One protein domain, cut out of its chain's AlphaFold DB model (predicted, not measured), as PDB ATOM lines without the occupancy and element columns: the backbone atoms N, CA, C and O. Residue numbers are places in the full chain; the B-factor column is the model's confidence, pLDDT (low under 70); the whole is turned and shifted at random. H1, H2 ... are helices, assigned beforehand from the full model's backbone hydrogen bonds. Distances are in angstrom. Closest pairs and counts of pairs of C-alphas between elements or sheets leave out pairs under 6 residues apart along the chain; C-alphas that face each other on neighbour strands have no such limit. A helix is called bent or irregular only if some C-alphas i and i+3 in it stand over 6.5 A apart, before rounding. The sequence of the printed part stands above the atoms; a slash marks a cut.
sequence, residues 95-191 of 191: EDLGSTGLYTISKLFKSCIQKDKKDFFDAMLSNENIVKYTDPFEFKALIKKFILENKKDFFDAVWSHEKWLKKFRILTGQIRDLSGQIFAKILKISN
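What this domain is: This is residues 95 to 191 of the 191 residues of an uncharacterized protein of Holospora obtusa F1 (UniProt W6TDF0). Two helical hairpins, H1 with H2 and H4 with H5, stand side by side as a four-helix body, with the short helices H3 and H6 across one end. The long H7 runs beside H4, and its last residues reach past the body's other end. The printed part has 97 residues with seven named helices, H1 to H7 in order, no named strand, and the class all helix. It is compact, with a radius of gyration of the C-alphas of 13.6 A, though elongated, spanning 44 by 27 by 26 A.

Where its parts are: H7, residues 169 to 189, is 30.7 A long and ends at C-alpha 189 (271.640, 202.836, 212.230). It has a kink of 40 degrees near residue 176 and is irregular, with C-alphas 170 and 173 7.2 A apart. H4, residues 136 to 148, measures 18.6 A. H1, residues 104 to 114, measures 15.3 A from C-alpha 104 (269.718, 187.753, 180.254). H2 is residues 118 to 126, H3 128 to 133, H5 152 to 159 and H6 162 to 167.

How they stand to each other: H7 touches H4 the same way at a shallow tilt of 10 degrees, the C-alphas of Ile 147 and Ser 179 closest at 6.9 A. H4 touches H1 with residues 138 to 142 alone, Glu 138 and Ser 106 having the closest C-alphas, 6.6 A apart. H2 and H5 touch, their closest C-alphas, of Lys 118 and Phe 154, at 6.7 A. H3 and H6 are close but not clearly touching, 6.6 A between their closest C-alphas, of Val 131 and Trp 164. H5 and H6 only just touch, with 3 pairs of C-alphas within 8 A, and only at the corner. Every O i to N i+4 pair is within hydrogen-bond range in H1 to H6; in H7, 14 of 17 are.

The domain as a whole: The C-alphas of Glu 95 and Asn 191, the two farthest apart, are 44.8 A apart. The printed part has no cut, and the six links are tight. Residues 97 to 102 and 169 to 191 have pLDDT under 70.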
ATOM      1  N   GLU A  95     266.564 187.098 174.715       80.81
ATOM      2  CA  GLU A  95     266.111 185.736 174.938       80.81
ATOM      3  C   GLU A  95     266.278 185.396 176.431       80.81
ATOM      4  O   GLU A  95     267.251 185.801 177.082       80.81
ATOM      5  N   ASP A  96     265.294 184.692 176.993       74.00
ATOM      6  CA  ASP A  96     265.396 184.150 178.346       74.00
ATOM      7  C   ASP A  96     266.324 182.928 178.326       74.00
ATOM      8  O   ASP A  96     266.232 182.072 177.447       74.00
ATOM      9  N   LEU A  97     267.213 182.832 179.314       66.56
ATOM     10  CA  LEU A  97     268.098 181.678 179.495       66.56
ATOM     11  C   LEU A  97     267.427 180.517 180.244       66.56
ATOM     12  O   LEU A  97     268.105 179.566 180.627       66.56
ATOM     13  N   GLY A  98     266.114 180.579 180.461       61.44
ATOM     14  CA  GLY A  98     265.326 179.488 181.020       61.44
ATOM     15  C   GLY A  98     265.624 179.172 182.493       61.44
ATOM     16  O   GLY A  98     266.556 179.694 183.118       61.44
ATOM     17  N   SER A  99     264.766 178.316 183.063       50.78
ATOM     18  CA  SER A  99     264.688 177.788 184.451       50.78
ATOM     19  C   SER A  99     264.573 178.790 185.612       50.78
ATOM     20  O   SER A  99     264.039 178.450 186.661       50.78
ATOM     21  N   THR A 100     265.034 180.026 185.435       53.78
ATOM     22  CA  THR A 100     265.092 181.057 186.490       53.78
ATOM     23  C   THR A 100     264.083 182.187 186.294       53.78
ATOM     24  O   THR A 100     263.929 183.004 187.196       53.78
ATOM     25  N   GLY A 101     263.433 182.260 185.124       56.66
ATOM     26  CA  GLY A 101     262.525 183.350 184.741       56.66
ATOM     27  C   GLY A 101     263.197 184.724 184.636       56.66
ATOM     28  O   GLY A 101     262.510 185.733 184.554       56.66
ATOM     29  N   LEU A 102     264.534 184.777 184.679       60.75
ATOM     30  CA  LEU A 102     265.311 186.012 184.653       60.75
ATOM     31  C   LEU A 102     265.908 186.233 183.265       60.75
ATOM     32  O   LEU A 102     266.835 185.519 182.867       60.75
ATOM     33  N   TYR A 103     265.471 187.306 182.607       76.62
ATOM     34  CA  TYR A 103     266.041 187.769 181.345       76.62
ATOM     35  C   TYR A 103     267.556 188.004 181.438       76.62
ATOM     36  O   TYR A 103     268.097 188.468 182.450       76.62
ATOM     37  N   THR A 104     268.252 187.718 180.339       86.50
ATOM     38  CA  THR A 104     269.718 187.753 180.254       86.50
ATOM     39  C   THR A 104     270.308 189.121 180.607       86.50
ATOM     40  O   THR A 104     271.313 189.203 181.317       86.50
ATOM     41  N   ILE A 105     269.649 190.208 180.195       91.44
ATOM     42  CA  ILE A 105     270.056 191.578 180.542       91.44
ATOM     43  C   ILE A 105     270.039 191.795 182.066       91.44
ATOM     44  O   ILE A 105     271.002 192.316 182.630       91.44
ATOM     45  N   SER A 106     268.993 191.339 182.759       89.12
ATOM     46  CA  SER A 106     268.886 191.445 184.220       89.12
ATOM     47  C   SER A 106     269.979 190.653 184.931       89.12
ATOM     48  O   SER A 106     270.510 191.103 185.950       89.12
ATOM     49  N   LYS A 107     270.356 189.484 184.395       90.44
ATOM     50  CA  LYS A 107     271.489 188.697 184.905       90.44
ATOM     51  C   LYS A 107     272.818 189.437 184.740       90.44
ATOM     52  O   LYS A 107     273.628 189.410 185.664       90.44
ATOM     53  N   LEU A 108     273.033 190.130 183.620       93.12
ATOM     54  CA  LEU A 108     274.238 190.940 183.411       93.12
ATOM     55  C   LEU A 108     274.318 192.101 184.400       93.12
ATOM     56  O   LEU A 108     275.338 192.248 185.070       93.12
ATOM     57  N   PHE A 109     273.226 192.849 184.588       93.25
ATOM     58  CA  PHE A 109     273.188 193.896 185.608       93.25
ATOM     59  C   PHE A 109     273.482 193.344 187.010       93.25
ATOM     60  O   PHE A 109     274.311 193.901 187.726       93.25
ATOM     61  N   LYS A 110     272.873 192.208 187.385       90.56
ATOM     62  CA  LYS A 110     273.172 191.511 188.650       90.56
ATOM     63  C   LYS A 110     274.655 191.160 188.774       90.56
ATOM     64  O   LYS A 110     275.220 191.364 189.845       90.56
ATOM     65  N   SER A 111     275.283 190.691 187.697       92.75
ATOM     66  CA  SER A 111     276.717 190.388 187.672       92.75
ATOM     67  C   SER A 111     277.571 191.634 187.917       92.75
ATOM     68  O   SER A 111     278.536 191.549 188.675       92.75
ATOM     69  N   CYS A 112     277.226 192.784 187.325       95.31
ATOM     70  CA  CYS A 112     277.941 194.036 187.581       95.31
ATOM     71  C   CYS A 112     277.842 194.449 189.055       95.31
ATOM     72  O   CYS A 112     278.855 194.763 189.667       95.31
ATOM     73  N   ILE A 113     276.647 194.377 189.645       91.75
ATOM     74  CA  ILE A 113     276.403 194.765 191.044       91.75
ATOM     75  C   ILE A 113     277.167 193.867 192.019       91.75
ATOM     76  O   ILE A 113     277.863 194.351 192.909       91.75
ATOM     77  N   GLN A 114     277.053 192.547 191.840       90.88
ATOM     78  CA  GLN A 114     277.680 191.555 192.719       90.88
ATOM     79  C   GLN A 114     279.208 191.628 192.691       90.88
ATOM     80  O   GLN A 114     279.855 191.268 193.668       90.88
ATOM     81  N   LYS A 115     279.783 192.068 191.567       92.69
ATOM     82  CA  LYS A 115     281.231 192.212 191.374       92.69
ATOM     83  C   LYS A 115     281.723 193.652 191.525       92.69
ATOM     84  O   LYS A 115     282.895 193.900 191.257       92.69
ATOM     85  N   ASP A 116     280.838 194.571 191.908       92.94
ATOM     86  CA  ASP A 116     281.131 195.997 192.076       92.94
ATOM     87  C   ASP A 116     281.734 196.664 190.820       92.94
ATOM     88  O   ASP A 116     282.644 197.484 190.872       92.94
ATOM     89  N   LYS A 117     281.234 196.272 189.645       96.25
ATOM     90  CA  LYS A 117     281.688 196.731 188.323       96.25
ATOM     91  C   LYS A 117     280.807 197.860 187.798       96.25
ATOM     92  O   LYS A 117     280.030 197.678 186.857       96.25
ATOM     93  N   LYS A 118     280.892 199.020 188.454       94.88
ATOM     94  CA  LYS A 118     280.062 200.192 188.137       94.88
ATOM     95  C   LYS A 118     280.297 200.723 186.720       94.88
ATOM     96  O   LYS A 118     279.347 201.059 186.029       94.88
ATOM     97  N   ASP A 119     281.532 200.744 186.248       97.12
ATOM     98  CA  ASP A 119     281.896 201.187 184.900       97.12
ATOM     99  C   ASP A 119     281.267 200.329 183.784       97.12
ATOM    100  O   ASP A 119     280.824 200.866 182.769       97.12
ATOM    101  N   PHE A 120     281.154 199.013 183.984       98.25
ATOM    102  CA  PHE A 120     280.419 198.116 183.078       98.25
ATOM    103  C   PHE A 120     278.909 198.354 183.150       98.25
ATOM    104  O   PHE A 120     278.214 198.322 182.135       98.25
ATOM    105  N   PHE A 121     278.394 198.596 184.356       96.19
ATOM    106  CA  PHE A 121     276.992 198.935 184.571       96.19
ATOM    107  C   PHE A 121     276.610 200.243 183.863       96.19
ATOM    108  O   PHE A 121     275.622 200.272 183.134       96.19
ATOM    109  N   ASP A 122     277.430 201.287 183.990       95.94
ATOM    110  CA  ASP A 122     277.247 202.571 183.308       95.94
ATOM    111  C   ASP A 122     277.278 202.403 181.775       95.94
ATOM    112  O   ASP A 122     276.449 202.985 181.065       95.94
ATOM    113  N   ALA A 123     278.171 201.551 181.251       96.94
ATOM    114  CA  ALA A 123     278.212 201.217 179.825       96.94
ATOM    115  C   ALA A 123     276.911 200.539 179.351       96.94
ATOM    116  O   ALA A 123     276.390 200.867 178.283       96.94
ATOM    117  N   MET A 124     276.334 199.643 180.162       96.00
ATOM    118  CA  MET A 124     275.022 199.052 179.875       96.00
ATOM    119  C   MET A 124     273.894 200.090 179.914       96.00
ATOM    120  O   MET A 124     273.025 200.066 179.042       96.00
ATOM    121  N   LEU A 125     273.892 201.005 180.891       93.56
ATOM    122  CA  LEU A 125     272.874 202.057 180.989       93.56
ATOM    123  C   LEU A 125     272.911 203.025 179.801       93.56
ATOM    124  O   LEU A 125     271.861 203.510 179.371       93.56
ATOM    125  N   SER A 126     274.102 203.281 179.268       93.88
ATOM    126  CA  SER A 126     274.319 204.180 178.132       93.88
ATOM    127  C   SER A 126     273.886 203.570 176.791       93.88
ATOM    128  O   SER A 126     273.672 204.297 175.822       93.88
ATOM    129  N   ASN A 127     273.729 202.245 176.717       94.44
ATOM    130  CA  ASN A 127     273.370 201.546 175.487       94.44
ATOM    131  C   ASN A 127     271.850 201.568 175.241       94.44
ATOM    132  O   ASN A 127     271.073 200.941 175.963       94.44
ATOM    133  N   GLU A 128     271.417 202.251 174.180       91.75
ATOM    134  CA  GLU A 128     269.993 202.433 173.860       91.75
ATOM    135  C   GLU A 128     269.238 201.120 173.642       91.75
ATOM    136  O   GLU A 128     268.081 200.995 174.050       91.75
ATOM    137  N   ASN A 129     269.888 200.124 173.039       91.44
ATOM    138  CA  ASN A 129     269.279 198.824 172.791       91.44
ATOM    139  C   ASN A 129     269.088 198.047 174.101       91.44
ATOM    140  O   ASN A 129     268.025 197.461 174.303       91.44
ATOM    141  N   ILE A 130     270.043 198.115 175.037       92.56
ATOM    142  CA  ILE A 130     269.851 197.581 176.394       92.56
ATOM    143  C   ILE A 130     268.658 198.266 177.064       92.56
ATOM    144  O   ILE A 130     267.765 197.574 177.562       92.56
ATOM    145  N   VAL A 131     268.579 199.604 177.022       88.62
ATOM    146  CA  VAL A 131     267.436 200.335 177.595       88.62
ATOM    147  C   VAL A 131     266.139 199.857 176.964       88.62
ATOM    148  O   VAL A 131     265.202 199.543 177.688       88.62
ATOM    149  N   LYS A 132     266.077 199.748 175.633       88.31
ATOM    150  CA  LYS A 132     264.895 199.319 174.872       88.31
ATOM    151  C   LYS A 132     264.440 197.909 175.236       88.31
ATOM    152  O   LYS A 132     263.236 197.703 175.389       88.31
ATOM    153  N   TYR A 133     265.362 196.972 175.430       88.44
ATOM    154  CA  TYR A 133     265.042 195.556 175.637       88.44
ATOM    155  C   TYR A 133     264.948 195.122 177.096       88.44
ATOM    156  O   TYR A 133     264.453 194.035 177.369       88.44
ATOM    157  N   THR A 134     265.362 195.966 178.039       88.12
ATOM    158  CA  THR A 134     265.207 195.653 179.463       88.12
ATOM    159  C   THR A 134     263.732 195.648 179.864       88.12
ATOM    160  O   THR A 134     263.028 196.642 179.659       88.12
ATOM    161  N   ASP A 135     263.271 194.553 180.463       85.38
ATOM    162  CA  ASP A 135     261.909 194.436 180.977       85.38
ATOM    163  C   ASP A 135     261.683 195.337 182.221       85.38
ATOM    164  O   ASP A 135     262.507 195.338 183.142       85.38
ATOM    165  N   PRO A 136     260.585 196.119 182.283       81.44
ATOM    166  CA  PRO A 136     260.262 196.967 183.434       81.44
ATOM    167  C   PRO A 136     260.065 196.267 184.772       81.44
ATOM    168  O   PRO A 136     260.443 196.833 185.803       81.44
ATOM    169  N   PHE A 137     259.468 195.078 184.793       80.88
ATOM    170  CA  PHE A 137     259.216 194.358 186.037       80.88
ATOM    171  C   PHE A 137     260.519 193.810 186.612       80.88
ATOM    172  O   PHE A 137     260.802 193.990 187.800       80.88
ATOM    173  N   GLU A 138     261.361 193.244 185.755       81.19
ATOM    174  CA  GLU A 138     262.707 192.810 186.108       81.19
ATOM    175  C   GLU A 138     263.590 193.968 186.570       81.19
ATOM    176  O   GLU A 138     264.291 193.869 187.583       81.19
ATOM    177  N   PHE A 139     263.529 195.104 185.873       82.38
ATOM    178  CA  PHE A 139     264.290 196.276 186.278       82.38
ATOM    179  C   PHE A 139     263.819 196.817 187.632       82.38
ATOM    180  O   PHE A 139     264.639 197.185 188.471       82.38
ATOM    181  N   LYS A 140     262.512 196.777 187.925       79.88
ATOM    182  CA  LYS A 140     261.993 197.081 189.270       79.88
ATOM    183  C   LYS A 140     262.592 196.153 190.328       79.88
ATOM    184  O   LYS A 140     262.948 196.614 191.413       79.88
ATOM    185  N   ALA A 141     262.682 194.855 190.038       81.31
ATOM    186  CA  ALA A 141     263.287 193.887 190.948       81.31
ATOM    187  C   ALA A 141     264.781 194.182 191.174       81.31
ATOM    188  O   ALA A 141     265.257 194.098 192.308       81.31
ATOM    189  N   LEU A 142     265.500 194.608 190.130       82.81
ATOM    190  CA  LEU A 142     266.887 195.066 190.222       82.81
ATOM    191  C   LEU A 142     267.030 196.303 191.124       82.81
ATOM    192  O   LEU A 142     267.893 196.328 191.996       82.81
ATOM    193  N   ILE A 143     266.137 197.288 190.983       80.19
ATOM    194  CA  ILE A 143     266.142 198.508 191.805       80.19
ATOM    195  C   ILE A 143     265.940 198.189 193.288       80.19
ATOM    196  O   ILE A 143     266.662 198.702 194.139       80.19
ATOM    197  N   LYS A 144     264.994 197.294 193.608       78.19
ATOM    198  CA  LYS A 144     264.804 196.810 194.985       78.19
ATOM    199  C   LYS A 144     266.080 196.171 195.533       78.19
ATOM    200  O   LYS A 144     266.417 196.390 196.692       78.19
ATOM    201  N   LYS A 145     266.796 195.415 194.698       79.50
ATOM    202  CA  LYS A 145     268.058 194.778 195.073       79.50
ATOM    203  C   LYS A 145     269.143 195.805 195.414       79.50
ATOM    204  O   LYS A 145     269.824 195.606 196.410       79.50
ATOM    205  N   PHE A 146     269.248 196.922 194.682       81.81
ATOM    206  CA  PHE A 146     270.195 197.991 195.040       81.81
ATOM    207  C   PHE A 146     269.975 198.505 196.461       81.81
ATOM    208  O   PHE A 146     270.930 198.698 197.203       81.81
ATOM    209  N   ILE A 147     268.711 198.712 196.834       75.38
ATOM    210  CA  ILE A 147     268.337 199.226 198.152       75.38
ATOM    211  C   ILE A 147     268.680 198.199 199.237       75.38
ATOM    212  O   ILE A 147     269.296 198.550 200.239       75.38
ATOM    213  N   LEU A 148     268.318 196.929 199.024       79.75
ATOM    214  CA  LEU A 148     268.584 195.846 199.978       79.75
ATOM    215  C   LEU A 148     270.083 195.590 200.183       79.75
ATOM    216  O   LEU A 148     270.499 195.279 201.292       79.75
ATOM    217  N   GLU A 149     270.888 195.733 199.130       83.06
ATOM    218  CA  GLU A 149     272.341 195.517 199.165       83.06
ATOM    219  C   GLU A 149     273.139 196.810 199.417       83.06
ATOM    220  O   GLU A 149     274.363 196.805 199.308       83.06
ATOM    221  N   ASN A 150     272.467 197.923 199.742       83.25
ATOM    222  CA  ASN A 150     273.070 199.243 199.966       83.25
ATOM    223  C   ASN A 150     273.979 199.731 198.811       83.25
ATOM    224  O   ASN A 150     274.984 200.412 199.013       83.25
ATOM    225  N   LYS A 151     273.619 199.401 197.568       87.38
ATOM    226  CA  LYS A 151     274.333 199.771 196.333       87.38
ATOM    227  C   LYS A 151     273.890 201.147 195.832       87.38
ATOM    228  O   LYS A 151     273.269 201.279 194.773       87.38
ATOM    229  N   LYS A 152     274.145 202.173 196.650       84.88
ATOM    230  CA  LYS A 152     273.705 203.558 196.410       84.88
ATOM    231  C   LYS A 152     274.246 204.130 195.099       84.88
ATOM    232  O   LYS A 152     273.508 204.760 194.357       84.88
ATOM    233  N   ASP A 153     275.509 203.886 194.800       89.38
ATOM    234  CA  ASP A 153     276.194 204.329 193.587       89.38
ATOM    235  C   ASP A 153     275.576 203.756 192.296       89.38
ATOM    236  O   ASP A 153     275.441 204.479 191.309       89.38
ATOM    237  N   PHE A 154     275.126 202.496 192.310       90.00
ATOM    238  CA  PHE A 154     274.374 201.893 191.199       90.00
ATOM    239  C   PHE A 154     272.967 202.489 191.067       90.00
ATOM    240  O   PHE A 154     272.498 202.733 189.954       90.00
ATOM    241  N   PHE A 155     272.291 202.748 192.191       85.38
ATOM    242  CA  PHE A 155     270.992 203.426 192.190       85.38
ATOM    243  C   PHE A 155     271.103 204.844 191.609       85.38
ATOM    244  O   PHE A 155     270.344 205.202 190.706       85.38
ATOM    245  N   ASP A 156     272.082 205.620 192.079       84.94
ATOM    246  CA  ASP A 156     272.361 206.979 191.613       84.94
ATOM    247  C   ASP A 156     272.696 206.984 190.111       84.94
ATOM    248  O   ASP A 156     272.203 207.839 189.374       84.94
ATOM    249  N   ALA A 157     273.452 205.986 189.630       89.56
ATOM    250  CA  ALA A 157     273.752 205.819 188.209       89.56
ATOM    251  C   ALA A 157     272.490 205.612 187.358       89.56
ATOM    252  O   ALA A 157     272.347 206.234 186.310       89.56
ATOM    253  N   VAL A 158     271.528 204.791 187.791       86.69
ATOM    254  CA  VAL A 158     270.244 204.675 187.072       86.69
ATOM    255  C   VAL A 158     269.512 206.014 187.059       86.69
ATOM    256  O   VAL A 158     268.953 206.414 186.034       86.69
ATOM    257  N   TRP A 159     269.518 206.714 188.193       81.44
ATOM    258  CA  TRP A 159     268.783 207.962 188.364       81.44
ATOM    259  C   TRP A 159     269.354 209.123 187.542       81.44
ATOM    260  O   TRP A 159     268.618 210.037 187.179       81.44
ATOM    261  N   SER A 160     270.637 209.075 187.183       84.56
ATOM    262  CA  SER A 160     271.251 210.066 186.296       84.56
ATOM    263  C   SER A 160     270.910 209.863 184.813       84.56
ATOM    264  O   SER A 160     271.215 210.734 184.001       84.56
ATOM    265  N   HIS A 161     270.278 208.747 184.428       83.31
ATOM    266  CA  HIS A 161     269.960 208.453 183.031       83.31
ATOM    267  C   HIS A 161     268.482 208.708 182.706       83.31
ATOM    268  O   HIS A 161     267.607 207.862 182.908       83.31
ATOM    269  N   GLU A 162     268.196 209.861 182.095       80.81
ATOM    270  CA  GLU A 162     266.830 210.316 181.786       80.81
ATOM    271  C   GLU A 162     266.008 209.295 180.968       80.81
ATOM    272  O   GLU A 162     264.809 209.125 181.198       80.81
ATOM    273  N   LYS A 163     266.644 208.565 180.039       85.12
ATOM    274  CA  LYS A 163     265.980 207.528 179.222       85.12
ATOM    275  C   LYS A 163     265.423 206.389 180.079       85.12
ATOM    276  O   LYS A 163     264.302 205.938 179.839       85.12
ATOM    277  N   TRP A 164     266.168 205.965 181.099       83.88
ATOM    278  CA  TRP A 164     265.715 204.957 182.055       83.88
ATOM    279  C   TRP A 164     264.554 205.500 182.885       83.88
ATOM    280  O   TRP A 164     263.503 204.867 182.957       83.88
ATOM    281  N   LEU A 165     264.674 206.719 183.414       77.00
ATOM    282  CA  LEU A 165     263.586 207.355 184.161       77.00
ATOM    283  C   LEU A 165     262.293 207.459 183.343       77.00
ATOM    284  O   LEU A 165     261.220 207.135 183.849       77.00
ATOM    285  N   LYS A 166     262.386 207.863 182.068       79.75
ATOM    286  CA  LYS A 166     261.245 207.936 181.141       79.75
ATOM    287  C   LYS A 166     260.618 206.565 180.910       79.75
ATOM    288  O   LYS A 166     259.401 206.437 181.034       79.75
ATOM    289  N   LYS A 167     261.432 205.548 180.605       79.69
ATOM    290  CA  LYS A 167     260.951 204.188 180.326       79.69
ATOM    291  C   LYS A 167     260.275 203.556 181.543       79.69
ATOM    292  O   LYS A 167     259.255 202.889 181.406       79.69
ATOM    293  N   PHE A 168     260.805 203.806 182.735       71.50
ATOM    294  CA  PHE A 168     260.327 203.203 183.975       71.50
ATOM    295  C   PHE A 168     259.505 204.184 184.830       71.50
ATOM    296  O   PHE A 168     259.396 204.006 186.043       71.50
ATOM    297  N   ARG A 169     258.875 205.194 184.200       60.72
ATOM    298  CA  ARG A 169     258.105 206.289 184.837       60.72
ATOM    299  C   ARG A 169     257.090 205.822 185.887       60.72
ATOM    300  O   ARG A 169     256.958 206.479 186.916       60.72
ATOM    301  N   ILE A 170     256.459 204.660 185.695       51.53
ATOM    302  CA  ILE A 170     255.480 204.059 186.631       51.53
ATOM    303  C   ILE A 170     256.114 203.695 187.994       51.53
ATOM    304  O   ILE A 170     255.421 203.566 188.998       51.53
ATOM    305  N   LEU A 171     257.440 203.579 188.072       51.72
ATOM    306  CA  LEU A 171     258.166 203.222 189.291       51.72
ATOM    307  C   LEU A 171     258.615 204.438 190.118       51.72
ATOM    308  O   LEU A 171     258.896 204.305 191.306       51.72
ATOM    309  N   THR A 172     258.686 205.621 189.508       48.25
ATOM    310  CA  THR A 172     259.447 206.765 190.048       48.25
ATOM    311  C   THR A 172     258.767 207.507 191.202       48.25
ATOM    312  O   THR A 172     259.471 207.993 192.083       48.25
ATOM    313  N   GLY A 173     257.430 207.543 191.256       53.00
ATOM    314  CA  GLY A 173     256.696 208.202 192.347       53.00
ATOM    315  C   GLY A 173     256.810 207.465 193.684       53.00
ATOM    316  O   GLY A 173     257.116 208.069 194.700       53.00
ATOM    317  N   GLN A 174     256.648 206.138 193.683       51.97
ATOM    318  CA  GLN A 174     256.699 205.331 194.912       51.97
ATOM    319  C   GLN A 174     258.135 204.997 195.346       51.97
ATOM    320  O   GLN A 174     258.417 204.920 196.540       51.97
ATOM    321  N   ILE A 175     259.063 204.789 194.401       54.41
ATOM    322  CA  ILE A 175     260.435 204.371 194.731       54.41
ATOM    323  C   ILE A 175     261.283 205.528 195.263       54.41
ATOM    324  O   ILE A 175     262.134 205.269 196.103       54.41
ATOM    325  N   ARG A 176     261.064 206.781 194.835       52.69
ATOM    326  CA  ARG A 176     261.847 207.936 195.317       52.69
ATOM    327  C   ARG A 176     261.613 208.213 196.804       52.69
ATOM    328  O   ARG A 176     262.570 208.442 197.541       52.69
ATOM    329  N   ASP A 177     260.360 208.127 197.241       55.09
ATOM    330  CA  ASP A 177     260.002 208.304 198.649       55.09
ATOM    331  C   ASP A 177     260.519 207.136 199.498       55.09
ATOM    332  O   ASP A 177     261.064 207.345 200.580       55.09
ATOM    333  N   LEU A 178     260.450 205.906 198.972       53.28
ATOM    334  CA  LEU A 178     260.999 204.718 199.629       53.28
ATOM    335  C   LEU A 178     262.534 204.728 199.687       53.28
ATOM    336  O   LEU A 178     263.088 204.418 200.734       53.28
ATOM    337  N   SER A 179     263.246 205.094 198.619       57.66
ATOM    338  CA  SER A 179     264.713 205.082 198.598       57.66
ATOM    339  C   SER A 179     265.295 206.184 199.481       57.66
ATOM    340  O   SER A 179     266.191 205.900 200.273       57.66
ATOM    341  N   GLY A 180     264.741 207.400 199.443       57.56
ATOM    342  CA  GLY A 180     265.143 208.489 200.335       57.56
ATOM    343  C   GLY A 180     264.940 208.140 201.812       57.56
ATOM    344  O   GLY A 180     265.835 208.357 202.626       57.56
ATOM    345  N   GLN A 181     263.805 207.523 202.161       56.16
ATOM    346  CA  GLN A 181     263.523 207.100 203.536       56.16
ATOM    347  C   GLN A 181     264.350 205.883 203.976       56.16
ATOM    348  O   GLN A 181     264.765 205.824 205.134       56.16
ATOM    349  N   ILE A 182     264.614 204.921 203.083       55.97
ATOM    350  CA  ILE A 182     265.379 203.708 203.402       55.97
ATOM    351  C   ILE A 182     266.878 204.009 203.503       55.97
ATOM    352  O   ILE A 182     267.484 203.632 204.502       55.97
ATOM    353  N   PHE A 183     267.474 204.746 202.558       52.03
ATOM    354  CA  PHE A 183     268.888 205.131 202.656       52.03
ATOM    355  C   PHE A 183     269.141 206.036 203.870       52.03
ATOM    356  O   PHE A 183     270.119 205.833 204.586       52.03
ATOM    357  N   ALA A 184     268.226 206.966 204.180       52.78
ATOM    358  CA  ALA A 184     268.320 207.785 205.390       52.78
ATOM    359  C   ALA A 184     268.150 206.972 206.690       52.78
ATOM    360  O   ALA A 184     268.772 207.305 207.697       52.78
ATOM    361  N   LYS A 185     267.332 205.906 206.695       50.75
ATOM    362  CA  LYS A 185     267.207 204.990 207.843       50.75
ATOM    363  C   LYS A 185     268.437 204.103 208.026       50.75
ATOM    364  O   LYS A 185     268.876 203.948 209.158       50.75
ATOM    365  N   ILE A 186     269.004 203.559 206.949       44.03
ATOM    366  CA  ILE A 186     270.224 202.738 207.005       44.03
ATOM    367  C   ILE A 186     271.398 203.575 207.541       44.03
ATOM    368  O   ILE A 186     272.065 203.148 208.477       44.03
ATOM    369  N   LEU A 187     271.575 204.811 207.053       40.25
ATOM    370  CA  LEU A 187     272.619 205.732 207.529       40.25
ATOM    371  C   LEU A 187     272.476 206.131 209.009       40.25
ATOM    372  O   LEU A 187     273.479 206.403 209.657       40.25
ATOM    373  N   LYS A 188     271.257 206.150 209.565       43.12
ATOM    374  CA  LYS A 188     271.019 206.447 210.992       43.12
ATOM    375  C   LYS A 188     271.304 205.276 211.936       43.12
ATOM    376  O   LYS A 188     271.439 205.511 213.125       43.12
ATOM    377  N   ILE A 189     271.351 204.043 211.433       39.19
ATOM    378  CA  ILE A 189     271.640 202.836 212.230       39.19
ATOM    379  C   ILE A 189     273.155 202.543 212.252       39.19
ATOM    380  O   ILE A 189     273.620 201.736 213.046       39.19
ATOM    381  N   SER A 190     273.934 203.188 211.376       34.53
ATOM    382  CA  SER A 190     275.384 202.984 211.232       34.53
ATOM    383  C   SER A 190     276.261 204.035 211.940       34.53
ATOM    384  O   SER A 190     277.476 203.992 211.760       34.53
ATOM    385  N   ASN A 191     275.666 204.949 212.718       34.53
ATOM    386  CA  ASN A 191     276.343 205.915 213.599       34.53
ATOM    387  C   ASN A 191     276.010 205.604 215.059       34.53
ATOM    388  O   ASN A 191     276.866 205.894 215.920       34.53
TER     389      ASN A 191